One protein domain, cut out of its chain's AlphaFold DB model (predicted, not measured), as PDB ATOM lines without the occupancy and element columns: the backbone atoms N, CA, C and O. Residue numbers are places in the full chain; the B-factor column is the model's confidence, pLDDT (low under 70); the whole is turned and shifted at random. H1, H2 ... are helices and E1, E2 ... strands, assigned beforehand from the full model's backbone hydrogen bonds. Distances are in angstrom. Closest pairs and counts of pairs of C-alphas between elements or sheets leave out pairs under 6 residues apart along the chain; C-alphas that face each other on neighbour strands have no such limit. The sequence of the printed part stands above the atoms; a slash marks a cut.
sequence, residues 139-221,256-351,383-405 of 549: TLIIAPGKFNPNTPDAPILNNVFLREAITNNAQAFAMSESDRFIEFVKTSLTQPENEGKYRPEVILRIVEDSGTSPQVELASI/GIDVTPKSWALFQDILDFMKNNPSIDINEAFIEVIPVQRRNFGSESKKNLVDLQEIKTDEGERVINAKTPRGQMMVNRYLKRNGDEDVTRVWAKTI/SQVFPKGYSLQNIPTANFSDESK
ATOM      1  N   THR A 139     145.726 132.261 134.911       67.56
ATOM      2  CA  THR A 139     145.709 133.730 135.015       67.56
ATOM      3  C   THR A 139     144.288 134.269 135.230       67.56
ATOM      4  O   THR A 139     143.314 133.680 134.762       67.56
ATOM      5  N   LEU A 140     144.159 135.408 135.922       70.19
ATOM      6  CA  LEU A 140     142.914 136.157 136.111       70.19
ATOM      7  C   LEU A 140     142.915 137.420 135.275       70.19
ATOM      8  O   LEU A 140     143.675 138.368 135.514       70.19
ATOM      9  N   ILE A 141     141.943 137.488 134.384       70.06
ATOM     10  CA  ILE A 141     141.544 138.756 133.807       70.06
ATOM     11  C   ILE A 141     140.418 139.292 134.692       70.06
ATOM     12  O   ILE A 141     139.321 138.750 134.688       70.06
ATOM     13  N   ILE A 142     140.711 140.327 135.495       69.38
ATOM     14  CA  ILE A 142     139.711 141.320 135.925       69.38
ATOM     15  C   ILE A 142     140.037 142.611 135.174       69.38
ATOM     16  O   ILE A 142     140.778 143.472 135.668       69.38
ATOM     17  N   ALA A 143     139.513 142.711 133.959       64.44
ATOM     18  CA  ALA A 143     139.544 143.916 133.152       64.44
ATOM     19  C   ALA A 143     138.189 144.632 133.308       64.44
ATOM     20  O   ALA A 143     137.176 144.105 132.839       64.44
ATOM     21  N   PRO A 144     138.139 145.795 133.987       62.56
ATOM     22  CA  PRO A 144     136.956 146.636 133.915       62.56
ATOM     23  C   PRO A 144     136.775 147.124 132.471       62.56
ATOM     24  O   PRO A 144     137.765 147.410 131.790       62.56
ATOM     25  N   GLY A 145     135.532 147.201 132.002       59.75
ATOM     26  CA  GLY A 145     135.222 147.694 130.661       59.75
ATOM     27  C   GLY A 145     135.625 149.162 130.508       59.75
ATOM     28  O   GLY A 145     135.393 149.972 131.410       59.75
ATOM     29  N   LYS A 146     136.233 149.520 129.375       55.09
ATOM     30  CA  LYS A 146     136.543 150.918 129.047       55.09
ATOM     31  C   LYS A 146     135.284 151.621 128.531       55.09
ATOM     32  O   LYS A 146     134.526 151.043 127.760       55.09
ATOM     33  N   PHE A 147     135.096 152.881 128.912       52.44
ATOM     34  CA  PHE A 147     134.176 153.785 128.219       52.44
ATOM     35  C   PHE A 147     134.815 154.235 126.896       52.44
ATOM     36  O   PHE A 147     135.974 154.658 126.901       52.44
ATOM     37  N   ASN A 148     134.075 154.167 125.784       50.97
ATOM     38  CA  ASN A 148     134.517 154.695 124.493       50.97
ATOM     39  C   ASN A 148     133.837 156.051 124.228       50.97
ATOM     40  O   ASN A 148     132.632 156.076 123.982       50.97
ATOM     41  N   PRO A 149     134.567 157.183 124.226       45.53
ATOM     42  CA  PRO A 149     133.968 158.497 123.986       45.53
ATOM     43  C   PRO A 149     133.430 158.678 122.558       45.53
ATOM     44  O   PRO A 149     132.656 159.601 122.327       45.53
ATOM     45  N   ASN A 150     133.822 157.818 121.609       44.16
ATOM     46  CA  ASN A 150     133.333 157.855 120.227       44.16
ATOM     47  C   ASN A 150     132.025 157.064 120.036       44.16
ATOM     48  O   ASN A 150     131.315 157.293 119.061       44.16
ATOM     49  N   THR A 151     131.708 156.146 120.955       49.59
ATOM     50  CA  THR A 151     130.468 155.352 120.975       49.59
ATOM     51  C   THR A 151     129.911 155.310 122.406       49.59
ATOM     52  O   THR A 151     129.937 154.263 123.055       49.59
ATOM     53  N   PRO A 152     129.441 156.454 122.947       49.78
ATOM     54  CA  PRO A 152     129.109 156.589 124.368       49.78
ATOM     55  C   PRO A 152     127.953 155.687 124.825       49.78
ATOM     56  O   PRO A 152     127.901 155.325 125.999       49.78
ATOM     57  N   ASP A 153     127.067 155.303 123.904       52.22
ATOM     58  CA  ASP A 153     125.924 154.415 124.143       52.22
ATOM     59  C   ASP A 153     126.289 152.917 124.069       52.22
ATOM     60  O   ASP A 153     125.454 152.058 124.354       52.22
ATOM     61  N   ALA A 154     127.529 152.573 123.694       50.31
ATOM     62  CA  ALA A 154     127.975 151.184 123.627       50.31
ATOM     63  C   ALA A 154     128.076 150.563 125.037       50.31
ATOM     64  O   ALA A 154     128.594 151.195 125.966       50.31
ATOM     65  N   PRO A 155     127.629 149.308 125.234       47.88
ATOM     66  CA  PRO A 155     127.612 148.688 126.553       47.88
ATOM     67  C   PRO A 155     129.031 148.504 127.111       47.88
ATOM     68  O   PRO A 155     129.867 147.816 126.528       47.88
ATOM     69  N   ILE A 156     129.298 149.067 128.295       53.91
ATOM     70  CA  ILE A 156     130.602 148.954 128.974       53.91
ATOM     71  C   ILE A 156     130.765 147.540 129.558       53.91
ATOM     72  O   ILE A 156     130.484 147.275 130.732       53.91
ATOM     73  N   LEU A 157     131.201 146.598 128.719       56.84
ATOM     74  CA  LEU A 157     131.274 145.179 129.061       56.84
ATOM     75  C   LEU A 157     132.456 144.847 129.984       56.84
ATOM     76  O   LEU A 157     133.629 144.990 129.643       56.84
ATOM     77  N   ASN A 158     132.128 144.323 131.165       62.88
ATOM     78  CA  ASN A 158     133.101 143.900 132.168       62.88
ATOM     79  C   ASN A 158     133.660 142.494 131.892       62.88
ATOM     80  O   ASN A 158     132.914 141.507 131.835       62.88
ATOM     81  N   ASN A 159     134.987 142.381 131.797       67.38
ATOM     82  CA  ASN A 159     135.692 141.137 131.500       67.38
ATOM     83  C   ASN A 159     136.294 140.528 132.773       67.38
ATOM     84  O   ASN A 159     137.341 140.950 133.264       67.38
ATOM     85  N   VAL A 160     135.611 139.500 133.294       69.81
ATOM     86  CA  VAL A 160     136.092 138.684 134.415       69.81
ATOM     87  C   VAL A 160     136.106 137.208 134.031       69.81
ATOM     88  O   VAL A 160     135.044 136.613 133.814       69.81
ATOM     89  N   PHE A 161     137.299 136.624 133.923       74.62
ATOM     90  CA  PHE A 161     137.474 135.213 133.586       74.62
ATOM     91  C   PHE A 161     138.806 134.625 134.063       74.62
ATOM     92  O   PHE A 161     139.783 135.325 134.342       74.62
ATOM     93  N   LEU A 162     138.792 133.299 134.149       73.69
ATOM     94  CA  LEU A 162     139.901 132.409 134.464       73.69
ATOM     95  C   LEU A 162     140.527 131.921 133.147       73.69
ATOM     96  O   LEU A 162     139.768 131.547 132.255       73.69
ATOM     97  N   ARG A 163     141.859 131.911 133.015       76.75
ATOM     98  CA  ARG A 163     142.585 131.473 131.804       76.75
ATOM     99  C   ARG A 163     143.690 130.479 132.173       76.75
ATOM    100  O   ARG A 163     144.752 130.891 132.636       76.75
ATOM    101  N   GLU A 164     143.419 129.186 132.017       78.38
ATOM    102  CA  GLU A 164     144.303 128.064 132.367       78.38
ATOM    103  C   GLU A 164     145.097 127.581 131.151       78.38
ATOM    104  O   GLU A 164     144.502 127.269 130.124       78.38
ATOM    105  N   ALA A 165     146.425 127.492 131.255       80.19
ATOM    106  CA  ALA A 165     147.273 127.002 130.166       80.19
ATOM    107  C   ALA A 165     147.591 125.510 130.348       80.19
ATOM    108  O   ALA A 165     148.217 125.125 131.338       80.19
ATOM    109  N   ILE A 166     147.214 124.674 129.374       82.75
ATOM    110  CA  ILE A 166     147.471 123.226 129.385       82.75
ATOM    111  C   ILE A 166     148.893 122.959 128.865       82.75
ATOM    112  O   ILE A 166     149.102 122.394 127.791       82.75
ATOM    113  N   THR A 167     149.905 123.412 129.609       81.75
ATOM    114  CA  THR A 167     151.312 123.423 129.157       81.75
ATOM    115  C   THR A 167     151.902 122.032 128.912       81.75
ATOM    116  O   THR A 167     152.858 121.895 128.151       81.75
ATOM    117  N   ASN A 168     151.305 120.987 129.492       82.00
ATOM    118  CA  ASN A 168     151.626 119.581 129.235       82.00
ATOM    119  C   ASN A 168     151.081 119.043 127.896       82.00
ATOM    120  O   ASN A 168     151.517 117.979 127.466       82.00
ATOM    121  N   ASN A 169     150.147 119.753 127.253       88.44
ATOM    122  CA  ASN A 169     149.623 119.423 125.924       88.44
ATOM    123  C   ASN A 169     150.227 120.307 124.817       88.44
ATOM    124  O   ASN A 169     149.868 120.136 123.656       88.44
ATOM    125  N   ALA A 170     151.110 121.255 125.151       90.88
ATOM    126  CA  ALA A 170     151.691 122.179 124.183       90.88
ATOM    127  C   ALA A 170     152.569 121.458 123.145       90.88
ATOM    128  O   ALA A 170     153.393 120.609 123.496       90.88
ATOM    129  N   GLN A 171     152.422 121.821 121.869       95.00
ATOM    130  CA  GLN A 171     153.195 121.242 120.766       95.00
ATOM    131  C   GLN A 171     153.942 122.317 119.979       95.00
ATOM    132  O   GLN A 171     153.385 123.370 119.678       95.00
ATOM    133  N   ALA A 172     155.188 122.005 119.623       93.75
ATOM    134  CA  ALA A 172     155.985 122.736 118.648       93.75
ATOM    135  C   ALA A 172     155.806 122.148 117.235       93.75
ATOM    136  O   ALA A 172     155.697 120.926 117.074       93.75
ATOM    137  N   PHE A 173     155.822 123.026 116.233       95.00
ATOM    138  CA  PHE A 173     155.687 122.716 114.810       95.00
ATOM    139  C   PHE A 173     156.830 123.358 114.025       95.00
ATOM    140  O   PHE A 173     157.123 124.544 114.215       95.00
ATOM    141  N   ALA A 174     157.456 122.590 113.130       93.00
ATOM    142  CA  ALA A 174     158.393 123.147 112.156       93.00
ATOM    143  C   ALA A 174     157.641 123.964 111.092       93.00
ATOM    144  O   ALA A 174     156.467 123.710 110.823       93.00
ATOM    145  N   MET A 175     158.324 124.890 110.412       91.50
ATOM    146  CA  MET A 175     157.703 125.721 109.364       91.50
ATOM    147  C   MET A 175     157.150 124.899 108.181       91.50
ATOM    148  O   MET A 175     156.232 125.337 107.498       91.50
ATOM    149  N   SER A 176     157.643 123.675 107.972       92.75
ATOM    150  CA  SER A 176     157.125 122.710 106.989       92.75
ATOM    151  C   SER A 176     155.874 121.931 107.433       92.75
ATOM    152  O   SER A 176     155.322 121.179 106.634       92.75
ATOM    153  N   GLU A 177     155.400 122.084 108.674       94.44
ATOM    154  CA  GLU A 177     154.289 121.304 109.250       94.44
ATOM    155  C   GLU A 177     152.945 122.065 109.294       94.44
ATOM    156  O   GLU A 177     152.133 121.833 110.192       94.44
ATOM    157  N   SER A 178     152.682 122.968 108.341       93.38
ATOM    158  CA  SER A 178     151.495 123.849 108.343       93.38
ATOM    159  C   SER A 178     150.162 123.105 108.510       93.38
ATOM    160  O   SER A 178     149.326 123.519 109.311       93.38
ATOM    161  N   ASP A 179     149.975 121.974 107.827       94.31
ATOM    162  CA  ASP A 179     148.739 121.181 107.910       94.31
ATOM    163  C   ASP A 179     148.538 120.581 109.314       94.31
ATOM    164  O   ASP A 179     147.434 120.605 109.863       94.31
ATOM    165  N   ARG A 180     149.625 120.099 109.932       95.56
ATOM    166  CA  ARG A 180     149.636 119.522 111.288       95.56
ATOM    167  C   ARG A 180     149.433 120.606 112.355       95.56
ATOM    168  O   ARG A 180     148.758 120.362 113.352       95.56
ATOM    169  N   PHE A 181     149.975 121.804 112.132       95.31
ATOM    170  CA  PHE A 181     149.719 122.991 112.951       95.31
ATOM    171  C   PHE A 181     148.234 123.389 112.905       95.31
ATOM    172  O   PHE A 181     147.618 123.542 113.960       95.31
ATOM    173  N   ILE A 182     147.625 123.458 111.713       95.19
ATOM    174  CA  ILE A 182     146.185 123.730 111.544       95.19
ATOM    175  C   ILE A 182     145.336 122.661 112.247       95.19
ATOM    176  O   ILE A 182     144.416 123.003 112.991       95.19
ATOM    177  N   GLU A 183     145.643 121.373 112.057       95.19
ATOM    178  CA  GLU A 183     144.926 120.273 112.716       95.19
ATOM    179  C   GLU A 183     145.043 120.340 114.249       95.19
ATOM    180  O   GLU A 183     144.062 120.098 114.963       95.19
ATOM    181  N   PHE A 184     146.206 120.725 114.780       96.00
ATOM    182  CA  PHE A 184     146.395 120.855 116.221       96.00
ATOM    183  C   PHE A 184     145.708 122.092 116.817       96.00
ATOM    184  O   PHE A 184     145.088 121.990 117.878       96.00
ATOM    185  N   VAL A 185     145.743 123.241 116.132       95.06
ATOM    186  CA  VAL A 185     144.952 124.429 116.503       95.06
ATOM    187  C   VAL A 185     143.467 124.064 116.535       95.06
ATOM    188  O   VAL A 185     142.810 124.251 117.555       95.06
ATOM    189  N   LYS A 186     142.964 123.441 115.465       93.25
ATOM    190  CA  LYS A 186     141.581 122.962 115.338       93.25
ATOM    191  C   LYS A 186     141.179 122.020 116.475       93.25
ATOM    192  O   LYS A 186     140.188 122.269 117.151       93.25
ATOM    193  N   THR A 187     141.940 120.955 116.722       91.75
ATOM    194  CA  THR A 187     141.612 119.987 117.788       91.75
ATOM    195  C   THR A 187     141.674 120.613 119.184       91.75
ATOM    196  O   THR A 187     140.813 120.315 120.012       91.75
ATOM    197  N   SER A 188     142.593 121.550 119.425       92.31
ATOM    198  CA  SER A 188     142.685 122.318 120.679       92.31
ATOM    199  C   SER A 188     141.509 123.277 120.917       92.31
ATOM    200  O   SER A 188     141.236 123.637 122.061       92.31
ATOM    201  N   LEU A 189     140.786 123.664 119.860       91.44
ATOM    202  CA  LEU A 189     139.574 124.492 119.926       91.44
ATOM    203  C   LEU A 189     138.292 123.674 120.177       91.44
ATOM    204  O   LEU A 189     137.198 124.233 120.195       91.44
ATOM    205  N   THR A 190     138.398 122.362 120.391       86.31
ATOM    206  CA  THR A 190     137.252 121.530 120.788       86.31
ATOM    207  C   THR A 190     136.823 121.884 122.212       86.31
ATOM    208  O   THR A 190     137.633 121.823 123.137       86.31
ATOM    209  N   GLN A 191     135.547 122.227 122.413       76.00
ATOM    210  CA  GLN A 191     134.952 122.288 123.751       76.00
ATOM    211  C   GLN A 191     134.810 120.852 124.289       76.00
ATOM    212  O   GLN A 191     134.145 120.044 123.637       76.00
ATOM    213  N   PRO A 192     135.420 120.495 125.435       68.25
ATOM    214  CA  PRO A 192     135.239 119.176 126.021       68.25
ATOM    215  C   PRO A 192     133.786 118.966 126.453       68.25
ATOM    216  O   PRO A 192     133.147 119.880 126.981       68.25
ATOM    217  N   GLU A 193     133.281 117.745 126.273       60.22
ATOM    218  CA  GLU A 193     131.977 117.355 126.806       60.22
ATOM    219  C   GLU A 193     131.911 117.620 128.316       60.22
ATOM    220  O   GLU A 193     132.889 117.438 129.043       60.22
ATOM    221  N   ASN A 194     130.732 118.020 128.794       51.03
ATOM    222  CA  ASN A 194     130.415 118.193 130.216       51.03
ATOM    223  C   ASN A 194     131.172 119.339 130.935       51.03
ATOM    224  O   ASN A 194     130.898 119.600 132.103       51.03
ATOM    225  N   GLU A 195     132.053 120.091 130.260       53.50
ATOM    226  CA  GLU A 195     132.741 121.260 130.831       53.50
ATOM    227  C   GLU A 195     131.968 122.573 130.578       53.50
ATOM    228  O   GLU A 195     132.290 123.363 129.687       53.50
ATOM    229  N   GLY A 196     130.930 122.828 131.386       50.34
ATOM    230  CA  GLY A 196     130.082 124.021 131.265       50.34
ATOM    231  C   GLY A 196     130.856 125.342 131.399       50.34
ATOM    232  O   GLY A 196     131.764 125.475 132.227       50.34
ATOM    233  N   LYS A 197     130.498 126.349 130.589       56.69
ATOM    234  CA  LYS A 197     131.233 127.629 130.431       56.69
ATOM    235  C   LYS A 197     132.707 127.539 130.001       56.69
ATOM    236  O   LYS A 197     133.407 128.559 130.082       56.69
ATOM    237  N   TYR A 198     133.196 126.381 129.562       71.12
ATOM    238  CA  TYR A 198     134.489 126.283 128.889       71.12
ATOM    239  C   TYR A 198     134.427 127.055 127.569       71.12
ATOM    240  O   TYR A 198     133.643 126.718 126.688       71.12
ATOM    241  N   ARG A 199     135.271 128.076 127.408       80.75
ATOM    242  CA  ARG A 199     135.551 128.684 126.105       80.75
ATOM    243  C   ARG A 199     136.931 128.200 125.643       80.75
ATOM    244  O   ARG A 199     137.902 128.455 126.361       80.75
ATOM    245  N   PRO A 200     137.038 127.512 124.494       86.00
ATOM    246  CA  PRO A 200     138.328 127.129 123.943       86.00
ATOM    247  C   PRO A 200     139.159 128.363 123.581       86.00
ATOM    248  O   PRO A 200     138.672 129.296 122.936       86.00
ATOM    249  N   GLU A 201     140.424 128.351 123.977       90.94
ATOM    250  CA  GLU A 201     141.442 129.305 123.549       90.94
ATOM    251  C   GLU A 201     142.707 128.530 123.146       90.94
ATOM    252  O   GLU A 201     142.976 127.444 123.662       90.94
ATOM    253  N   VAL A 202     143.516 129.092 122.250       92.44
ATOM    254  CA  VAL A 202     144.904 128.654 122.050       92.44
ATOM    255  C   VAL A 202     145.831 129.856 122.101       92.44
ATOM    256  O   VAL A 202     145.538 130.903 121.524       92.44
ATOM    257  N   ILE A 203     146.964 129.698 122.782       90.50
ATOM    258  CA  ILE A 203     148.078 130.638 122.675       90.50
ATOM    259  C   ILE A 203     148.964 130.158 121.533       90.50
ATOM    260  O   ILE A 203     149.510 129.056 121.592       90.50
ATOM    261  N   LEU A 204     149.097 130.997 120.512       90.50
ATOM    262  CA  LEU A 204     150.098 130.851 119.461       90.50
ATOM    263  C   LEU A 204     151.361 131.586 119.899       90.50
ATOM    264  O   LEU A 204     151.266 132.701 120.421       90.50
ATOM    265  N   ARG A 205     152.533 130.994 119.676       87.69
ATOM    266  CA  ARG A 205     153.812 131.607 120.036       87.69
ATOM    267  C   ARG A 205     154.900 131.285 119.017       87.69
ATOM    268  O   ARG A 205     155.159 130.116 118.757       87.69
ATOM    269  N   ILE A 206     155.564 132.307 118.486       85.88
ATOM    270  CA  ILE A 206     156.722 132.145 117.594       85.88
ATOM    271  C   ILE A 206     157.986 132.099 118.457       85.88
ATOM    272  O   ILE A 206     158.178 132.969 119.307       85.88
ATOM    273  N   VAL A 207     158.824 131.082 118.262       84.56
ATOM    274  CA  VAL A 207     160.115 130.907 118.941       84.56
ATOM    275  C   VAL A 207     161.230 130.917 117.905       84.56
ATOM    276  O   VAL A 207     161.133 130.207 116.907       84.56
ATOM    277  N   GLU A 208     162.292 131.672 118.168       81.94
ATOM    278  CA  GLU A 208     163.518 131.709 117.362       81.94
ATOM    279  C   GLU A 208     164.727 131.446 118.275       81.94
ATOM    280  O   GLU A 208     164.848 132.068 119.331       81.94
ATOM    281  N   ASP A 209     165.627 130.535 117.897       72.19
ATOM    282  CA  ASP A 209     166.923 130.351 118.558       72.19
ATOM    283  C   ASP A 209     168.052 130.862 117.662       72.19
ATOM    284  O   ASP A 209     168.589 130.169 116.799       72.19
ATOM    285  N   SER A 210     168.467 132.098 117.934       62.88
ATOM    286  CA  SER A 210     169.605 132.761 117.286       62.88
ATOM    287  C   SER A 210     170.976 132.220 117.745       62.88
ATOM    288  O   SER A 210     171.999 132.904 117.645       62.88
ATOM    289  N   GLY A 211     171.027 130.997 118.286       58.31
ATOM    290  CA  GLY A 211     172.251 130.283 118.659       58.31
ATOM    291  C   GLY A 211     172.926 130.795 119.935       58.31
ATOM    292  O   GLY A 211     174.086 130.466 120.193       58.31
ATOM    293  N   THR A 212     172.226 131.608 120.730       58.44
ATOM    294  CA  THR A 212     172.705 132.105 122.035       58.44
ATOM    295  C   THR A 212     171.726 131.822 123.171       58.44
ATOM    296  O   THR A 212     172.175 131.424 124.245       58.44
ATOM    297  N   SER A 213     170.426 131.967 122.912       64.56
ATOM    298  CA  SER A 213     169.304 131.392 123.662       64.56
ATOM    299  C   SER A 213     168.064 131.407 122.759       64.56
ATOM    300  O   SER A 213     167.885 132.399 122.044       64.56
ATOM    301  N   PRO A 214     167.146 130.429 122.872       68.06
ATOM    302  CA  PRO A 214     165.827 130.550 122.274       68.06
ATOM    303  C   PRO A 214     165.086 131.736 122.898       68.06
ATOM    304  O   PRO A 214     165.101 131.939 124.118       68.06
ATOM    305  N   GLN A 215     164.424 132.522 122.060       77.12
ATOM    306  CA  GLN A 215     163.617 133.671 122.444       77.12
ATOM    307  C   GLN A 215     162.229 133.595 121.820       77.12
ATOM    308  O   GLN A 215     161.946 132.759 120.966       77.12
ATOM    309  N   VAL A 216     161.339 134.450 122.312       74.38
ATOM    310  CA  VAL A 216     159.967 134.541 121.836       74.38
ATOM    311  C   VAL A 216     159.752 135.932 121.289       74.38
ATOM    312  O   VAL A 216     159.611 136.883 122.059       74.38
ATOM    313  N   GLU A 217     159.661 136.010 119.971       74.00
ATOM    314  CA  GLU A 217     159.386 137.260 119.273       74.00
ATOM    315  C   GLU A 217     157.930 137.685 119.491       74.00
ATOM    316  O   GLU A 217     157.645 138.847 119.780       74.00
ATOM    317  N   LEU A 218     156.988 136.734 119.436       75.19
ATOM    318  CA  LEU A 218     155.563 137.055 119.456       75.19
ATOM    319  C   LEU A 218     154.705 135.966 120.108       75.19
ATOM    320  O   LEU A 218     154.976 134.772 119.980       75.19
ATOM    321  N   ALA A 219     153.644 136.394 120.795       78.62
ATOM    322  CA  ALA A 219     152.619 135.527 121.368       78.62
ATOM    323  C   ALA A 219     151.235 136.175 121.226       78.62
ATOM    324  O   ALA A 219     151.102 137.382 121.414       78.62
ATOM    325  N   SER A 220     150.204 135.385 120.930       84.06
ATOM    326  CA  SER A 220     148.829 135.870 120.750       84.06
ATOM    327  C   SER A 220     147.804 134.801 121.125       84.06
ATOM    328  O   SER A 220     148.161 133.636 121.289       84.06
ATOM    329  N   ILE A 221     146.537 135.193 121.280       87.69
ATOM    330  CA  ILE A 221     145.445 134.299 121.686       87.69
ATOM    331  C   ILE A 221     144.370 134.261 120.609       87.69
ATOM    332  O   ILE A 221     143.673 135.250 120.369       87.69
ATOM    333  N   GLY A 256     132.287 148.674 104.652       83.81
ATOM    334  CA  GLY A 256     133.209 147.869 103.843       83.81
ATOM    335  C   GLY A 256     134.670 147.893 104.316       83.81
ATOM    336  O   GLY A 256     135.551 147.382 103.604       83.81
ATOM    337  N   ILE A 257     134.922 148.479 105.490       86.62
ATOM    338  CA  ILE A 257     136.239 148.590 106.126       86.62
ATOM    339  C   ILE A 257     136.574 147.251 106.786       86.62
ATOM    340  O   ILE A 257     135.706 146.620 107.384       86.62
ATOM    341  N   ASP A 258     137.830 146.831 106.654       85.44
ATOM    342  CA  ASP A 258     138.385 145.654 107.320       85.44
ATOM    343  C   ASP A 258     138.356 145.830 108.848       85.44
ATOM    344  O   ASP A 258     138.827 146.844 109.368       85.44
ATOM    345  N   VAL A 259     137.774 144.856 109.548       82.31
ATOM    346  CA  VAL A 259     137.690 144.799 111.017       82.31
ATOM    347  C   VAL A 259     138.222 143.465 111.555       82.31
ATOM    348  O   VAL A 259     137.779 142.979 112.594       82.31
ATOM    349  N   THR A 260     139.167 142.846 110.841       83.81
ATOM    350  CA  THR A 260     139.826 141.600 111.258       83.81
ATOM    351  C   THR A 260     140.524 141.782 112.615       83.81
ATOM    352  O   THR A 260     141.428 142.618 112.721       83.81
ATOM    353  N   PRO A 261     140.173 141.003 113.660       83.56
ATOM    354  CA  PRO A 261     140.850 141.069 114.952       83.56
ATOM    355  C   PRO A 261     142.355 140.811 114.817       83.56
ATOM    356  O   PRO A 261     142.772 139.894 114.103       83.56
ATOM    357  N   LYS A 262     143.185 141.563 115.556       82.44
ATOM    358  CA  LYS A 262     144.663 141.477 115.476       82.44
ATOM    359  C   LYS A 262     145.200 140.044 115.639       82.44
ATOM    360  O   LYS A 262     146.211 139.694 115.038       82.44
ATOM    361  N   SER A 263     144.536 139.203 116.439       84.06
ATOM    362  CA  SER A 263     144.934 137.802 116.634       84.06
ATOM    363  C   SER A 263     144.585 136.882 115.459       84.06
ATOM    364  O   SER A 263     145.295 135.902 115.248       84.06
ATOM    365  N   TRP A 264     143.543 137.196 114.680       90.56
ATOM    366  CA  TRP A 264     143.177 136.456 113.466       90.56
ATOM    367  C   TRP A 264     144.128 136.820 112.325       90.56
ATOM    368  O   TRP A 264     144.685 135.926 111.694       90.56
ATOM    369  N   ALA A 265     144.405 138.117 112.140       87.56
ATOM    370  CA  ALA A 265     145.390 138.600 111.170       87.56
ATOM    371  C   ALA A 265     146.767 137.946 111.392       87.56
ATOM    372  O   ALA A 265     147.323 137.354 110.474       87.56
ATOM    373  N   LEU A 266     147.257 137.912 112.639       86.31
ATOM    374  CA  LEU A 266     148.520 137.235 112.949       86.31
ATOM    375  C   LEU A 266     148.488 135.718 112.675       86.31
ATOM    376  O   LEU A 266     149.504 135.142 112.299       86.31
ATOM    377  N   PHE A 267     147.357 135.038 112.869       92.12
ATOM    378  CA  PHE A 267     147.250 133.616 112.523       92.12
ATOM    379  C   PHE A 267     147.342 133.389 111.006       92.12
ATOM    380  O   PHE A 267     147.985 132.433 110.571       92.12
ATOM    381  N   GLN A 268     146.776 134.300 110.210       91.56
ATOM    382  CA  GLN A 268     146.908 134.309 108.751       91.56
ATOM    383  C   GLN A 268     148.372 134.577 108.339       91.56
ATOM    384  O   GLN A 268     148.933 133.795 107.569       91.56
ATOM    385  N   ASP A 269     149.028 135.582 108.936       89.19
ATOM    386  CA  ASP A 269     150.454 135.892 108.724       89.19
ATOM    387  C   ASP A 269     151.369 134.700 109.061       89.19
ATOM    388  O   ASP A 269     152.290 134.384 108.307       89.19
ATOM    389  N   ILE A 270     151.111 134.003 110.176       89.38
ATOM    390  CA  ILE A 270     151.860 132.806 110.594       89.38
ATOM    391  C   ILE A 270     151.760 131.700 109.535       89.38
ATOM    392  O   ILE A 270     152.770 131.080 109.197       89.38
ATOM    393  N   LEU A 271     150.568 131.459 108.984       92.00
ATOM    394  CA  LEU A 271     150.355 130.416 107.979       92.00
ATOM    395  C   LEU A 271     151.043 130.727 106.649       92.00
ATOM    396  O   LEU A 271     151.676 129.839 106.070       92.00
ATOM    397  N   ASP A 272     150.977 131.974 106.176       90.06
ATOM    398  CA  ASP A 272     151.731 132.378 104.989       90.06
ATOM    399  C   ASP A 272     153.248 132.414 105.262       90.06
ATOM    400  O   ASP A 272     154.027 132.062 104.374       90.06
ATOM    401  N   PHE A 273     153.706 132.720 106.483       87.31
ATOM    402  CA  PHE A 273     155.124 132.604 106.843       87.31
ATOM    403  C   PHE A 273     155.621 131.150 106.776       87.31
ATOM    404  O   PHE A 273     156.633 130.898 106.120       87.31
ATOM    405  N   MET A 274     154.903 130.190 107.380       90.75
ATOM    406  CA  MET A 274     155.228 128.753 107.306       90.75
ATOM    407  C   MET A 274     155.351 128.283 105.851       90.75
ATOM    408  O   MET A 274     156.372 127.742 105.428       90.75
ATOM    409  N   LYS A 275     154.315 128.572 105.059       91.31
ATOM    410  CA  LYS A 275     154.176 128.202 103.646       91.31
ATOM    411  C   LYS A 275     155.271 128.782 102.745       91.31
ATOM    412  O   LYS A 275     155.668 128.125 101.784       91.31
ATOM    413  N   ASN A 276     155.762 129.985 103.048       89.12
ATOM    414  CA  ASN A 276     156.854 130.619 102.308       89.12
ATOM    415  C   ASN A 276     158.252 130.180 102.789       89.12
ATOM    416  O   ASN A 276     159.199 130.254 102.009       89.12
ATOM    417  N   ASN A 277     158.391 129.688 104.029       87.69
ATOM    418  CA  ASN A 277     159.681 129.345 104.647       87.69
ATOM    419  C   ASN A 277     159.791 127.880 105.153       87.69
ATOM    420  O   ASN A 277     160.346 127.650 106.232       87.69
ATOM    421  N   PRO A 278     159.337 126.849 104.406       91.12
ATOM    422  CA  PRO A 278     159.268 125.466 104.902       91.12
ATOM    423  C   PRO A 278     160.636 124.802 105.148       91.12
ATOM    424  O   PRO A 278     160.692 123.688 105.670       91.12
ATOM    425  N   SER A 279     161.733 125.453 104.746       90.12
ATOM    426  CA  SER A 279     163.113 124.971 104.876       90.12
ATOM    427  C   SER A 279     163.845 125.428 106.142       90.12
ATOM    428  O   SER A 279     164.992 125.027 106.313       90.12
ATOM    429  N   ILE A 280     163.238 126.270 106.987       86.88
ATOM    430  CA  ILE A 280     163.815 126.642 108.292       86.88
ATOM    431  C   ILE A 280     163.787 125.414 109.212       86.88
ATOM    432  O   ILE A 280     162.767 124.720 109.287       86.88
ATOM    433  N   ASP A 281     164.897 125.131 109.898       86.25
ATOM    434  CA  ASP A 281     164.970 123.994 110.819       86.25
ATOM    435  C   ASP A 281     164.200 124.289 112.120       86.25
ATOM    436  O   ASP A 281     164.202 125.410 112.627       86.25
ATOM    437  N   ILE A 282     163.556 123.272 112.704       87.94
ATOM    438  CA  ILE A 282     162.780 123.413 113.950       87.94
ATOM    439  C   ILE A 282     163.641 123.858 115.151       87.94
ATOM    440  O   ILE A 282     163.111 124.377 116.130       87.94
ATOM    441  N   ASN A 283     164.961 123.656 115.087       84.25
ATOM    442  CA  ASN A 283     165.919 124.133 116.086       84.25
ATOM    443  C   ASN A 283     166.373 125.586 115.834       84.25
ATOM    444  O   ASN A 283     167.008 126.159 116.711       84.25
ATOM    445  N   GLU A 284     166.079 126.167 114.665       84.94
ATOM    446  CA  GLU A 284     166.321 127.582 114.342       84.94
ATOM    447  C   GLU A 284     165.068 128.418 114.638       84.94
ATOM    448  O   GLU A 284     165.153 129.431 115.328       84.94
ATOM    449  N   ALA A 285     163.889 127.971 114.186       87.50
ATOM    450  CA  ALA A 285     162.614 128.559 114.589       87.50
ATOM    451  C   ALA A 285     161.456 127.550 114.568       87.50
ATOM    452  O   ALA A 285     161.349 126.699 113.682       87.50
ATOM    453  N   PHE A 286     160.530 127.698 115.516       90.75
ATOM    454  CA  PHE A 286     159.314 126.890 115.596       90.75
ATOM    455  C   PHE A 286     158.118 127.695 116.096       90.75
ATOM    456  O   PHE A 286     158.253 128.688 116.812       90.75
ATOM    457  N   ILE A 287     156.920 127.232 115.751       92.25
ATOM    458  CA  ILE A 287     155.672 127.767 116.299       92.25
ATOM    459  C   ILE A 287     155.202 126.814 117.392       92.25
ATOM    460  O   ILE A 287     155.027 125.623 117.140       92.25
ATOM    461  N   GLU A 288     155.003 127.314 118.610       93.25
ATOM    462  CA  GLU A 288     154.324 126.577 119.674       93.25
ATOM    463  C   GLU A 288     152.840 126.950 119.728       93.25
ATOM    464  O   GLU A 288     152.468 128.124 119.676       93.25
ATOM    465  N   VAL A 289     151.999 125.931 119.895       94.31
ATOM    466  CA  VAL A 289     150.586 126.073 120.242       94.31
ATOM    467  C   VAL A 289     150.383 125.515 121.645       94.31
ATOM    468  O   VAL A 289     150.646 124.336 121.895       94.31
ATOM    469  N   ILE A 290     149.896 126.354 122.558       91.69
ATOM    470  CA  ILE A 290     149.525 125.967 123.923       91.69
ATOM    471  C   ILE A 290     147.991 125.982 124.014       91.69
ATOM    472  O   ILE A 290     147.401 127.060 123.894       91.69
ATOM    473  N   PRO A 291     147.320 124.837 124.234       90.81
ATOM    474  CA  PRO A 291     145.878 124.809 124.472       90.81
ATOM    475  C   PRO A 291     145.519 125.525 125.780       90.81
ATOM    476  O   PRO A 291     146.245 125.413 126.774       90.81
ATOM    477  N   VAL A 292     144.402 126.252 125.800       85.25
ATOM    478  CA  VAL A 292     143.978 127.080 126.936       85.25
ATOM    479  C   VAL A 292     142.499 126.871 127.257       85.25
ATOM    480  O   VAL A 292     141.634 126.893 126.384       85.25
ATOM    481  N   GLN A 293     142.203 126.721 128.549       79.56
ATOM    482  CA  GLN A 293     140.842 126.639 129.072       79.56
ATOM    483  C   GLN A 293     140.440 127.999 129.648       79.56
ATOM    484  O   GLN A 293     140.948 128.420 130.694       79.56
ATOM    485  N   ARG A 294     139.504 128.697 128.997       79.00
ATOM    486  CA  ARG A 294     138.900 129.907 129.565       79.00
ATOM    487  C   ARG A 294     137.601 129.572 130.282       79.00
ATOM    488  O   ARG A 294     136.659 129.076 129.675       79.00
ATOM    489  N   ARG A 295     137.519 129.908 131.571       73.25
ATOM    490  CA  ARG A 295     136.320 129.714 132.405       73.25
ATOM    491  C   ARG A 295     135.735 131.078 132.778       73.25
ATOM    492  O   ARG A 295     136.294 131.818 133.593       73.25
ATOM    493  N   ASN A 296     134.623 131.445 132.142       66.38
ATOM    494  CA  ASN A 296     133.998 132.763 132.308       66.38
ATOM    495  C   ASN A 296     133.192 132.866 133.617       66.38
ATOM    496  O   ASN A 296     132.389 131.993 133.952       66.38
ATOM    497  N   PHE A 297     133.343 133.974 134.348       61.72
ATOM    498  CA  PHE A 297     132.574 134.216 135.572       61.72
ATOM    499  C   PHE A 297     131.125 134.589 135.198       61.72
ATOM    500  O   PHE A 297     130.900 135.299 134.216       61.72
ATOM    501  N   GLY A 298     130.124 134.127 135.962       56.69
ATOM    502  CA  GLY A 298     128.721 134.507 135.721       56.69
ATOM    503  C   GLY A 298     128.439 135.985 135.991       56.69
ATOM    504  O   GLY A 298     129.209 136.649 136.686       56.69
ATOM    505  N   SER A 299     127.320 136.494 135.465       54.50
ATOM    506  CA  SER A 299     126.921 137.910 135.549       54.50
ATOM    507  C   SER A 299     126.990 138.465 136.975       54.50
ATOM    508  O   SER A 299     127.608 139.502 137.207       54.50
ATOM    509  N   GLU A 300     126.454 137.730 137.948       50.50
ATOM    510  CA  GLU A 300     126.415 138.169 139.347       50.50
ATOM    511  C   GLU A 300     127.801 138.136 140.004       50.50
ATOM    512  O   GLU A 300     128.132 139.005 140.811       50.50
ATOM    513  N   SER A 301     128.668 137.202 139.592       59.16
ATOM    514  CA  SER A 301     130.084 137.215 139.977       59.16
ATOM    515  C   SER A 301     130.838 138.399 139.357       59.16
ATOM    516  O   SER A 301     131.697 138.957 140.031       59.16
ATOM    517  N   LYS A 302     130.509 138.838 138.131       64.12
ATOM    518  CA  LYS A 302     131.111 140.042 137.522       64.12
ATOM    519  C   LYS A 302     130.765 141.307 138.317       64.12
ATOM    520  O   LYS A 302     131.682 141.980 138.779       64.12
ATOM    521  N   LYS A 303     129.471 141.574 138.558       62.41
ATOM    522  CA  LYS A 303     128.985 142.740 139.341       62.41
ATOM    523  C   LYS A 303     129.624 142.844 140.734       62.41
ATOM    524  O   LYS A 303     129.833 143.928 141.255       62.41
ATOM    525  N   ASN A 304     129.952 141.704 141.343       65.31
ATOM    526  CA  ASN A 304     130.583 141.641 142.663       65.31
ATOM    527  C   ASN A 304     132.069 142.051 142.681       65.31
ATOM    528  O   ASN A 304     132.629 142.257 143.759       65.31
ATOM    529  N   LEU A 305     132.735 142.126 141.526       67.19
ATOM    530  CA  LEU A 305     134.190 142.299 141.414       67.19
ATOM    531  C   LEU A 305     134.593 143.591 140.689       67.19
ATOM    532  O   LEU A 305     135.731 144.037 140.831       67.19
ATOM    533  N   VAL A 306     133.673 144.179 139.929       68.56
ATOM    534  CA  VAL A 306     133.858 145.404 139.146       68.56
ATOM    535  C   VAL A 306     132.559 146.208 139.147       68.56
ATOM    536  O   VAL A 306     131.486 145.660 138.881       68.56
ATOM    537  N   ASP A 307     132.672 147.484 139.491       68.44
ATOM    538  CA  ASP A 307     131.597 148.428 139.799       68.44
ATOM    539  C   ASP A 307     131.771 149.751 139.039       68.44
ATOM    540  O   ASP A 307     132.860 150.092 138.586       68.44
ATOM    541  N   LEU A 308     130.686 150.514 138.890       68.00
ATOM    542  CA  LEU A 308     130.766 151.880 138.377       68.00
ATOM    543  C   LEU A 308     131.119 152.827 139.528       68.00
ATOM    544  O   LEU A 308     130.403 152.890 140.526       68.00
ATOM    545  N   GLN A 309     132.222 153.557 139.378       65.75
ATOM    546  CA  GLN A 309     132.731 154.519 140.348       65.75
ATOM    547  C   GLN A 309     132.756 155.920 139.734       65.75
ATOM    548  O   GLN A 309     133.385 156.151 138.702       65.75
ATOM    549  N   GLU A 310     132.129 156.876 140.413       67.50
ATOM    550  CA  GLU A 310     132.310 158.299 140.129       67.50
ATOM    551  C   GLU A 310     133.702 158.757 140.582       67.50
ATOM    552  O   GLU A 310     134.087 158.605 141.745       67.50
ATOM    553  N   ILE A 311     134.459 159.344 139.657       63.06
ATOM    554  CA  ILE A 311     135.725 160.024 139.925       63.06
ATOM    555  C   ILE A 311     135.607 161.508 139.584       63.06
ATOM    556  O   ILE A 311     134.913 161.900 138.646       63.06
ATOM    557  N   LYS A 312     136.332 162.344 140.331       67.06
ATOM    558  CA  LYS A 312     136.506 163.761 140.001       67.06
ATOM    559  C   LYS A 312     137.831 163.935 139.276       67.06
ATOM    560  O   LYS A 312     138.867 163.497 139.769       67.06
ATOM    561  N   THR A 313     137.774 164.563 138.112       65.94
ATOM    562  CA  THR A 313     138.929 164.970 137.305       65.94
ATOM    563  C   THR A 313     138.930 166.490 137.170       65.94
ATOM    564  O   THR A 313     137.912 167.133 137.437       65.94
ATOM    565  N   ASP A 314     140.032 167.072 136.701       66.94
ATOM    566  CA  ASP A 314     140.110 168.514 136.412       66.94
ATOM    567  C   ASP A 314     139.122 168.959 135.306       66.94
ATOM    568  O   ASP A 314     138.835 170.144 135.157       66.94
ATOM    569  N   GLU A 315     138.563 167.998 134.562       67.75
ATOM    570  CA  GLU A 315     137.577 168.184 133.492       67.75
ATOM    571  C   GLU A 315     136.126 167.895 133.945       67.75
ATOM    572  O   GLU A 315     135.209 167.932 133.126       67.75
ATOM    573  N   GLY A 316     135.904 167.603 135.235       68.31
ATOM    574  CA  GLY A 316     134.586 167.347 135.829       68.31
ATOM    575  C   GLY A 316     134.435 165.972 136.490       68.31
ATOM    576  O   GLY A 316     135.399 165.220 136.662       68.31
ATOM    577  N   GLU A 317     133.201 165.645 136.876       66.19
ATOM    578  CA  GLU A 317     132.811 164.314 137.358       66.19
ATOM    579  C   GLU A 317     132.645 163.341 136.184       66.19
ATOM    580  O   GLU A 317     132.052 163.676 135.159       66.19
ATOM    581  N   ARG A 318     133.197 162.131 136.323       60.25
ATOM    582  CA  ARG A 318     133.129 161.061 135.320       60.25
ATOM    583  C   ARG A 318     132.854 159.726 135.990       60.25
ATOM    584  O   ARG A 318     133.489 159.395 136.988       60.25
ATOM    585  N   VAL A 319     131.957 158.936 135.410       56.66
ATOM    586  CA  VAL A 319     131.752 157.540 135.811       56.66
ATOM    587  C   VAL A 319     132.782 156.675 135.086       56.66
ATOM    588  O   VAL A 319     132.851 156.690 133.858       56.66
ATOM    589  N   ILE A 320     133.582 155.921 135.835       57.78
ATOM    590  CA  ILE A 320     134.485 154.894 135.302       57.78
ATOM    591  C   ILE A 320     134.083 153.515 135.816       57.78
ATOM    592  O   ILE A 320     133.412 153.390 136.836       57.78
ATOM    593  N   ASN A 321     134.537 152.468 135.138       61.16
ATOM    594  CA  ASN A 321     134.401 151.101 135.624       61.16
ATOM    595  C   ASN A 321     135.661 150.743 136.439       61.16
ATOM    596  O   ASN A 321     136.787 150.816 135.937       61.16
ATOM    597  N   ALA A 322     135.482 150.435 137.719       63.56
ATOM    598  CA  ALA A 322     136.527 150.220 138.713       63.56
ATOM    599  C   ALA A 322     136.530 148.761 139.203       63.56
ATOM    600  O   ALA A 322     135.776 147.922 138.716       63.56
ATOM    601  N   LYS A 323     137.429 148.424 140.138       69.44
ATOM    602  CA  LYS A 323     137.359 147.153 140.874       69.44
ATOM    603  C   LYS A 323     136.797 147.421 142.260       69.44
ATOM    604  O   LYS A 323     137.403 148.190 143.009       69.44
ATOM    605  N   THR A 324     135.760 146.676 142.636       69.25
ATOM    606  CA  THR A 324     135.227 146.701 144.001       69.25
ATOM    607  C   THR A 324     136.337 146.321 144.997       69.25
ATOM    608  O   THR A 324     137.290 145.614 144.632       69.25
ATOM    609  N   PRO A 325     136.216 146.651 146.298       67.56
ATOM    610  CA  PRO A 325     137.120 146.125 147.324       67.56
ATOM    611  C   PRO A 325     137.219 144.589 147.304       67.56
ATOM    612  O   PRO A 325     138.291 144.032 147.538       67.56
ATOM    613  N   ARG A 326     136.129 143.897 146.934       63.72
ATOM    614  CA  ARG A 326     136.075 142.440 146.734       63.72
ATOM    615  C   ARG A 326     136.860 141.994 145.495       63.72
ATOM    616  O   ARG A 326     137.593 141.010 145.575       63.72
ATOM    617  N   GLY A 327     136.779 142.731 144.387       66.75
ATOM    618  CA  GLY A 327     137.593 142.539 143.186       66.75
ATOM    619  C   GLY A 327     139.081 142.744 143.442       66.75
ATOM    620  O   GLY A 327     139.897 141.915 143.040       66.75
ATOM    621  N   GLN A 328     139.442 143.787 144.191       64.44
ATOM    622  CA  GLN A 328     140.828 144.033 144.583       64.44
ATOM    623  C   GLN A 328     141.332 143.010 145.614       64.44
ATOM    624  O   GLN A 328     142.481 142.584 145.531       64.44
ATOM    625  N   MET A 329     140.495 142.549 146.553       61.19
ATOM    626  CA  MET A 329     140.817 141.411 147.426       61.19
ATOM    627  C   MET A 329     141.041 140.129 146.627       61.19
ATOM    628  O   MET A 329     141.990 139.405 146.914       61.19
ATOM    629  N   MET A 330     140.201 139.860 145.627       64.44
ATOM    630  CA  MET A 330     140.330 138.703 144.749       64.44
ATOM    631  C   MET A 330     141.661 138.753 143.994       64.44
ATOM    632  O   MET A 330     142.495 137.884 144.202       64.44
ATOM    633  N   VAL A 331     141.924 139.838 143.258       60.00
ATOM    634  CA  VAL A 331     143.236 140.185 142.673       60.00
ATOM    635  C   VAL A 331     144.393 139.951 143.660       60.00
ATOM    636  O   VAL A 331     145.382 139.310 143.315       60.00
ATOM    637  N   ASN A 332     144.260 140.414 144.908       54.00
ATOM    638  CA  ASN A 332     145.296 140.302 145.937       54.00
ATOM    639  C   ASN A 332     145.516 138.877 146.482       54.00
ATOM    640  O   ASN A 332     146.617 138.613 146.960       54.00
ATOM    641  N   ARG A 333     144.533 137.963 146.425       53.50
ATOM    642  CA  ARG A 333     144.709 136.542 146.821       53.50
ATOM    643  C   ARG A 333     145.704 135.802 145.928       53.50
ATOM    644  O   ARG A 333     146.158 134.717 146.277       53.50
ATOM    645  N   TYR A 334     145.977 136.361 144.757       51.16
ATOM    646  CA  TYR A 334     146.717 135.725 143.676       51.16
ATOM    647  C   TYR A 334     147.971 136.533 143.300       51.16
ATOM    648  O   TYR A 334     148.540 136.387 142.221       51.16
ATOM    649  N   LEU A 335     148.386 137.397 144.229       48.03
ATOM    650  CA  LEU A 335     149.680 138.052 144.292       48.03
ATOM    651  C   LEU A 335     150.434 137.422 145.461       48.03
ATOM    652  O   LEU A 335     150.005 137.577 146.610       48.03
ATOM    653  N   LYS A 336     151.549 136.730 145.200       41.75
ATOM    654  CA  LYS A 336     152.394 136.226 146.287       41.75
ATOM    655  C   LYS A 336     152.916 137.423 147.084       41.75
ATOM    656  O   LYS A 336     153.526 138.334 146.530       41.75
ATOM    657  N   ARG A 337     152.653 137.433 148.391       42.78
ATOM    658  CA  ARG A 337     153.189 138.428 149.327       42.78
ATOM    659  C   ARG A 337     154.241 137.762 150.201       42.78
ATOM    660  O   ARG A 337     153.906 137.178 151.230       42.78
ATOM    661  N   ASN A 338     155.500 137.870 149.790       37.78
ATOM    662  CA  ASN A 338     156.609 137.664 150.716       37.78
ATOM    663  C   ASN A 338     156.625 138.804 151.758       37.78
ATOM    664  O   ASN A 338     155.953 139.825 151.600       37.78
ATOM    665  N   GLY A 339     157.338 138.605 152.867       39.47
ATOM    666  CA  GLY A 339     157.392 139.593 153.946       39.47
ATOM    667  C   GLY A 339     158.174 140.850 153.554       39.47
ATOM    668  O   GLY A 339     159.311 140.741 153.112       39.47
ATOM    669  N   ASP A 340     157.572 142.015 153.792       42.03
ATOM    670  CA  ASP A 340     158.139 143.375 153.740       42.03
ATOM    671  C   ASP A 340     158.700 143.919 152.397       42.03
ATOM    672  O   ASP A 340     158.973 145.117 152.343       42.03
ATOM    673  N   GLU A 341     158.809 143.138 151.312       37.88
ATOM    674  CA  GLU A 341     159.335 143.605 150.003       37.88
ATOM    675  C   GLU A 341     158.430 143.273 148.783       37.88
ATOM    676  O   GLU A 341     157.329 142.738 148.934       37.88
ATOM    677  N   ASP A 342     158.859 143.692 147.581       40.19
ATOM    678  CA  ASP A 342     158.045 143.900 146.368       40.19
ATOM    679  C   ASP A 342     157.182 142.707 145.887       40.19
ATOM    680  O   ASP A 342     157.528 141.527 145.990       40.19
ATOM    681  N   VAL A 343     156.028 143.043 145.291       41.75
ATOM    682  CA  VAL A 343     154.975 142.084 144.911       41.75
ATOM    683  C   VAL A 343     155.351 141.265 143.672       41.75
ATOM    684  O   VAL A 343     155.064 141.629 142.528       41.75
ATOM    685  N   THR A 344     155.933 140.099 143.922       40.25
ATOM    686  CA  THR A 344     156.388 139.136 142.916       40.25
ATOM    687  C   THR A 344     155.219 138.301 142.369       40.25
ATOM    688  O   THR A 344     154.638 137.472 143.069       40.25
ATOM    689  N   ARG A 345     154.836 138.517 141.099       45.12
ATOM    690  CA  ARG A 345     153.619 137.937 140.477       45.12
ATOM    691  C   ARG A 345     153.802 136.508 139.949       45.12
ATOM    692  O   ARG A 345     153.545 136.236 138.780       45.12
ATOM    693  N   VAL A 346     154.274 135.605 140.804       46.28
ATOM    694  CA  VAL A 346     154.616 134.228 140.414       46.28
ATOM    695  C   VAL A 346     153.367 133.353 140.228       46.28
ATOM    696  O   VAL A 346     152.369 133.509 140.932       46.28
ATOM    697  N   TRP A 347     153.466 132.421 139.277       46.31
ATOM    698  CA  TRP A 347     152.483 131.399 138.917       46.31
ATOM    699  C   TRP A 347     151.898 130.639 140.114       46.31
ATOM    700  O   TRP A 347     152.596 130.321 141.077       46.31
ATOM    701  N   ALA A 348     150.610 130.310 140.015       50.06
ATOM    702  CA  ALA A 348     149.803 129.854 141.139       50.06
ATOM    703  C   ALA A 348     148.869 128.688 140.721       50.06
ATOM    704  O   ALA A 348     148.132 128.786 139.735       50.06
ATOM    705  N   LYS A 349     148.916 127.568 141.460       52.28
ATOM    706  CA  LYS A 349     148.185 126.320 141.160       52.28
ATOM    707  C   LYS A 349     146.695 126.431 141.469       52.28
ATOM    708  O   LYS A 349     146.292 126.537 142.626       52.28
ATOM    709  N   THR A 350     145.869 126.361 140.443       55.94
ATOM    710  CA  THR A 350     144.415 126.471 140.561       55.94
ATOM    711  C   THR A 350     143.783 125.088 140.673       55.94
ATOM    712  O   THR A 350     144.252 124.153 140.029       55.94
ATOM    713  N   ILE A 351     142.723 124.962 141.476       57.72
ATOM    714  CA  ILE A 351     141.893 123.752 141.534       57.72
ATOM    715  C   ILE A 351     140.568 124.060 140.839       57.72
ATOM    716  O   ILE A 351     139.875 125.006 141.218       57.72
ATOM    717  N   SER A 383     140.844 130.169 143.683       26.36
ATOM    718  CA  SER A 383     141.863 129.652 144.562       26.36
ATOM    719  C   SER A 383     143.086 129.596 143.658       26.36
ATOM    720  O   SER A 383     143.225 128.632 142.917       26.36
ATOM    721  N   GLN A 384     143.905 130.654 143.685       29.73
ATOM    722  CA  GLN A 384     144.984 130.942 142.726       29.73
ATOM    723  C   GLN A 384     144.455 131.359 141.332       29.73
ATOM    724  O   GLN A 384     143.846 130.555 140.651       29.73
ATOM    725  N   VAL A 385     144.609 132.642 140.950       29.80
ATOM    726  CA  VAL A 385     144.215 133.208 139.636       29.80
ATOM    727  C   VAL A 385     144.916 134.580 139.356       29.80
ATOM    728  O   VAL A 385     144.483 135.607 139.863       29.80
ATOM    729  N   PHE A 386     146.033 134.694 138.620       34.59
ATOM    730  CA  PHE A 386     146.921 135.893 138.768       34.59
ATOM    731  C   PHE A 386     146.437 137.195 138.085       34.59
ATOM    732  O   PHE A 386     146.050 137.159 136.921       34.59
ATOM    733  N   PRO A 387     146.540 138.381 138.720       30.38
ATOM    734  CA  PRO A 387     146.068 139.631 138.127       30.38
ATOM    735  C   PRO A 387     147.016 140.225 137.069       30.38
ATOM    736  O   PRO A 387     148.130 140.647 137.386       30.38
ATOM    737  N   LYS A 388     146.497 140.335 135.837       33.72
ATOM    738  CA  LYS A 388     146.976 141.132 134.682       33.72
ATOM    739  C   LYS A 388     148.499 141.344 134.581       33.72
ATOM    740  O   LYS A 388     149.047 142.240 135.222       33.72
ATOM    741  N   GLY A 389     149.141 140.640 133.647       40.75
ATOM    742  CA  GLY A 389     150.497 140.970 133.184       40.75
ATOM    743  C   GLY A 389     151.589 139.998 133.623       40.75
ATOM    744  O   GLY A 389     152.600 140.420 134.173       40.75
ATOM    745  N   TYR A 390     151.401 138.709 133.344       47.84
ATOM    746  CA  TYR A 390     152.521 137.849 132.971       47.84
ATOM    747  C   TYR A 390     152.421 137.623 131.460       47.84
ATOM    748  O   TYR A 390     151.316 137.382 130.967       47.84
ATOM    749  N   SER A 391     153.521 137.768 130.716       60.12
ATOM    750  CA  SER A 391     153.470 137.672 129.252       60.12
ATOM    751  C   SER A 391     153.183 136.239 128.800       60.12
ATOM    752  O   SER A 391     153.800 135.292 129.292       60.12
ATOM    753  N   LEU A 392     152.298 136.106 127.809       69.19
ATOM    754  CA  LEU A 392     152.000 134.856 127.099       69.19
ATOM    755  C   LEU A 392     153.268 134.237 126.486       69.19
ATOM    756  O   LEU A 392     153.372 133.022 126.347       69.19
ATOM    757  N   GLN A 393     154.254 135.084 126.180       72.31
ATOM    758  CA  GLN A 393     155.561 134.691 125.670       72.31
ATOM    759  C   GLN A 393     156.317 133.784 126.659       72.31
ATOM    760  O   GLN A 393     156.949 132.810 126.265       72.31
ATOM    761  N   ASN A 394     156.218 134.066 127.960       70.56
ATOM    762  CA  ASN A 394     157.073 133.463 128.986       70.56
ATOM    763  C   ASN A 394     156.431 132.242 129.679       70.56
ATOM    764  O   ASN A 394     156.855 131.870 130.778       70.56
ATOM    765  N   ILE A 395     155.362 131.663 129.116       75.19
ATOM    766  CA  ILE A 395     154.697 130.478 129.682       75.19
ATOM    767  C   ILE A 395     155.627 129.260 129.527       75.19
ATOM    768  O   ILE A 395     156.003 128.951 128.397       75.19
ATOM    769  N   PRO A 396     155.996 128.560 130.619       75.31
ATOM    770  CA  PRO A 396     156.883 127.405 130.540       75.31
ATOM    771  C   PRO A 396     156.144 126.157 130.035       75.31
ATOM    772  O   PRO A 396     155.108 125.769 130.581       75.31
ATOM    773  N   THR A 397     156.717 125.501 129.031       81.56
ATOM    774  CA  THR A 397     156.235 124.252 128.426       81.56
ATOM    775  C   THR A 397     157.367 123.224 128.336       81.56
ATOM    776  O   THR A 397     158.490 123.472 128.774       81.56
ATOM    777  N   ALA A 398     157.090 122.048 127.764       84.00
ATOM    778  CA  ALA A 398     158.130 121.066 127.451       84.00
ATOM    779  C   ALA A 398     159.036 121.485 126.274       84.00
ATOM    780  O   ALA A 398     160.146 120.967 126.160       84.00
ATOM    781  N   ASN A 399     158.572 122.401 125.414       83.50
ATOM    782  CA  ASN A 399     159.295 122.850 124.220       83.50
ATOM    783  C   ASN A 399     160.098 124.139 124.486       83.50
ATOM    784  O   ASN A 399     161.096 124.390 123.818       83.50
ATOM    785  N   PHE A 400     159.689 124.950 125.470       79.94
ATOM    786  CA  PHE A 400     160.365 126.192 125.842       79.94
ATOM    787  C   PHE A 400     160.179 126.526 127.325       79.94
ATOM    788  O   PHE A 400     159.057 126.601 127.830       79.94
ATOM    789  N   SER A 401     161.276 126.831 128.017       73.81
ATOM    790  CA  SER A 401     161.236 127.349 129.385       73.81
ATOM    791  C   SER A 401     162.431 128.262 129.661       73.81
ATOM    792  O   SER A 401     163.534 127.788 129.939       73.81
ATOM    793  N   ASP A 402     162.216 129.577 129.635       67.00
ATOM    794  CA  ASP A 402     163.229 130.539 130.073       67.00
ATOM    795  C   ASP A 402     163.172 130.712 131.604       67.00
ATOM    796  O   ASP A 402     162.526 131.623 132.133       67.00
ATOM    797  N   GLU A 403     163.863 129.820 132.328       55.84
ATOM    798  CA  GLU A 403     164.064 129.939 133.782       55.84
ATOM    799  C   GLU A 403     164.693 131.294 134.163       55.84
ATOM    800  O   GLU A 403     164.434 131.813 135.248       55.84
ATOM    801  N   SER A 404     165.480 131.915 133.275       53.81
ATOM    802  CA  SER A 404     166.147 133.188 133.550       53.81
ATOM    803  C   SER A 404     165.191 134.381 133.479       53.81
ATOM    804  O   SER A 404     165.294 135.262 134.331       53.81
ATOM    805  N   LYS A 405     164.208 134.405 132.568       50.50
ATOM    806  CA  LYS A 405     163.124 135.411 132.557       50.50
ATOM    807  C   LYS A 405     162.105 135.142 133.667       50.50
ATOM    808  O   LYS A 405     161.690 136.094 134.329       50.50
TER     809      LYS A 405
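AT A GLANCE: This is residues 139 to 221, 256 to 351 and 383 to 405 of the 549 residues of an uncharacterized protein of Vibrio anguillarum (UniProt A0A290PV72). A long, twisted sheet of six strands, E1 to E6, has H1 and H2 side by side over one face, while the unnamed stretch 383 to 405 runs past it on the side away from them. Beyond one end of this sheet the hairpin E7 and E8 makes an arm, with H4 near its base and its tip, residues 312 to 317, sticking out. The printed part has 202 residues, with four named helices and nine named strands in the order E1 E2 E3 H1 E4 E5 H2 E6 H3 E7 E8 H4 E9, a mixed class of helices and strands. Neighbours in the branched six-strand sheet are antiparallel, as are E7 and E8. It is only just compact, close to loose, with a radius of gyration of the C-alphas of 19.9 A and spans of 59 by 55 by 43 A.

IN THESE COORDINATES: Find C-alpha 139 at (145.709, 133.730, 135.015), where E1, residues 139 to 143, begins. Read on through E2, 159 to 165, E3, 171 to 173, and H1, 178 to 188, 15.2 A long. E4, 198 to 209, runs 34.3 A; E5, 214 to 221, bends by 59 degrees at residue 217. After the cut, H2, 262 to 276, begins at (144.663, 141.477, 115.476) and runs 21.0 A, and E6, 285 to 296, runs 33.9 A. Then come H3, 299 to 303, E7, 306 to 313, E8, 316 to 323, H4, 325 to 333, and E9, 349 to 351, ending at (141.893, 123.752, 141.534).

HOW THE PARTS SIT: Start at E6: E2 and E3 lie on one side of it, E4 on the other. Look for N 164 and O 293 at 2.9 A for E2, N 173 and O 287 at 2.9 A for E3, and N 203 and O 290 at 2.9 A for E4. E1 forms a hairpin with E2, N 141 and O 161 at 3.1 A; E5 forms one with E4, N 206 and O 218 at 2.9 A. H1 is over E6, at a height of 9.1 A over the sheet. H2 is on the same face, at 10.3 A. They only just touch, with 3 pairs of C-alphas within 8 A, the closest those of Ser 178 and Met 274 at 6.2 A. H3 and H4 only graze this sheet. In the hairpin E7 and E8, N 309 and O 320 are 2.8 A apart. The closest C-alphas of E7 and H4, Val 306 and Gly 327, are 6.2 A apart. E9 pairs with no named strand. In H1, H2, H3 and H4 every O i to N i+4 pair is within hydrogen-bond range.

THE WHOLE: The farthest C-alphas, those of Ser 279 and Gly 316, are 59.7 A apart. Residues 222 to 255 and 352 to 382 are not printed; the gaps are 25.5 A and 6.6 A between C-alphas. The links E1 to E2 and H4 to E9 are long. Mean pLDDT of the printed part is 70.7; among the residues under 70 are 142 to 160, 296 to 351 and 383 to 392.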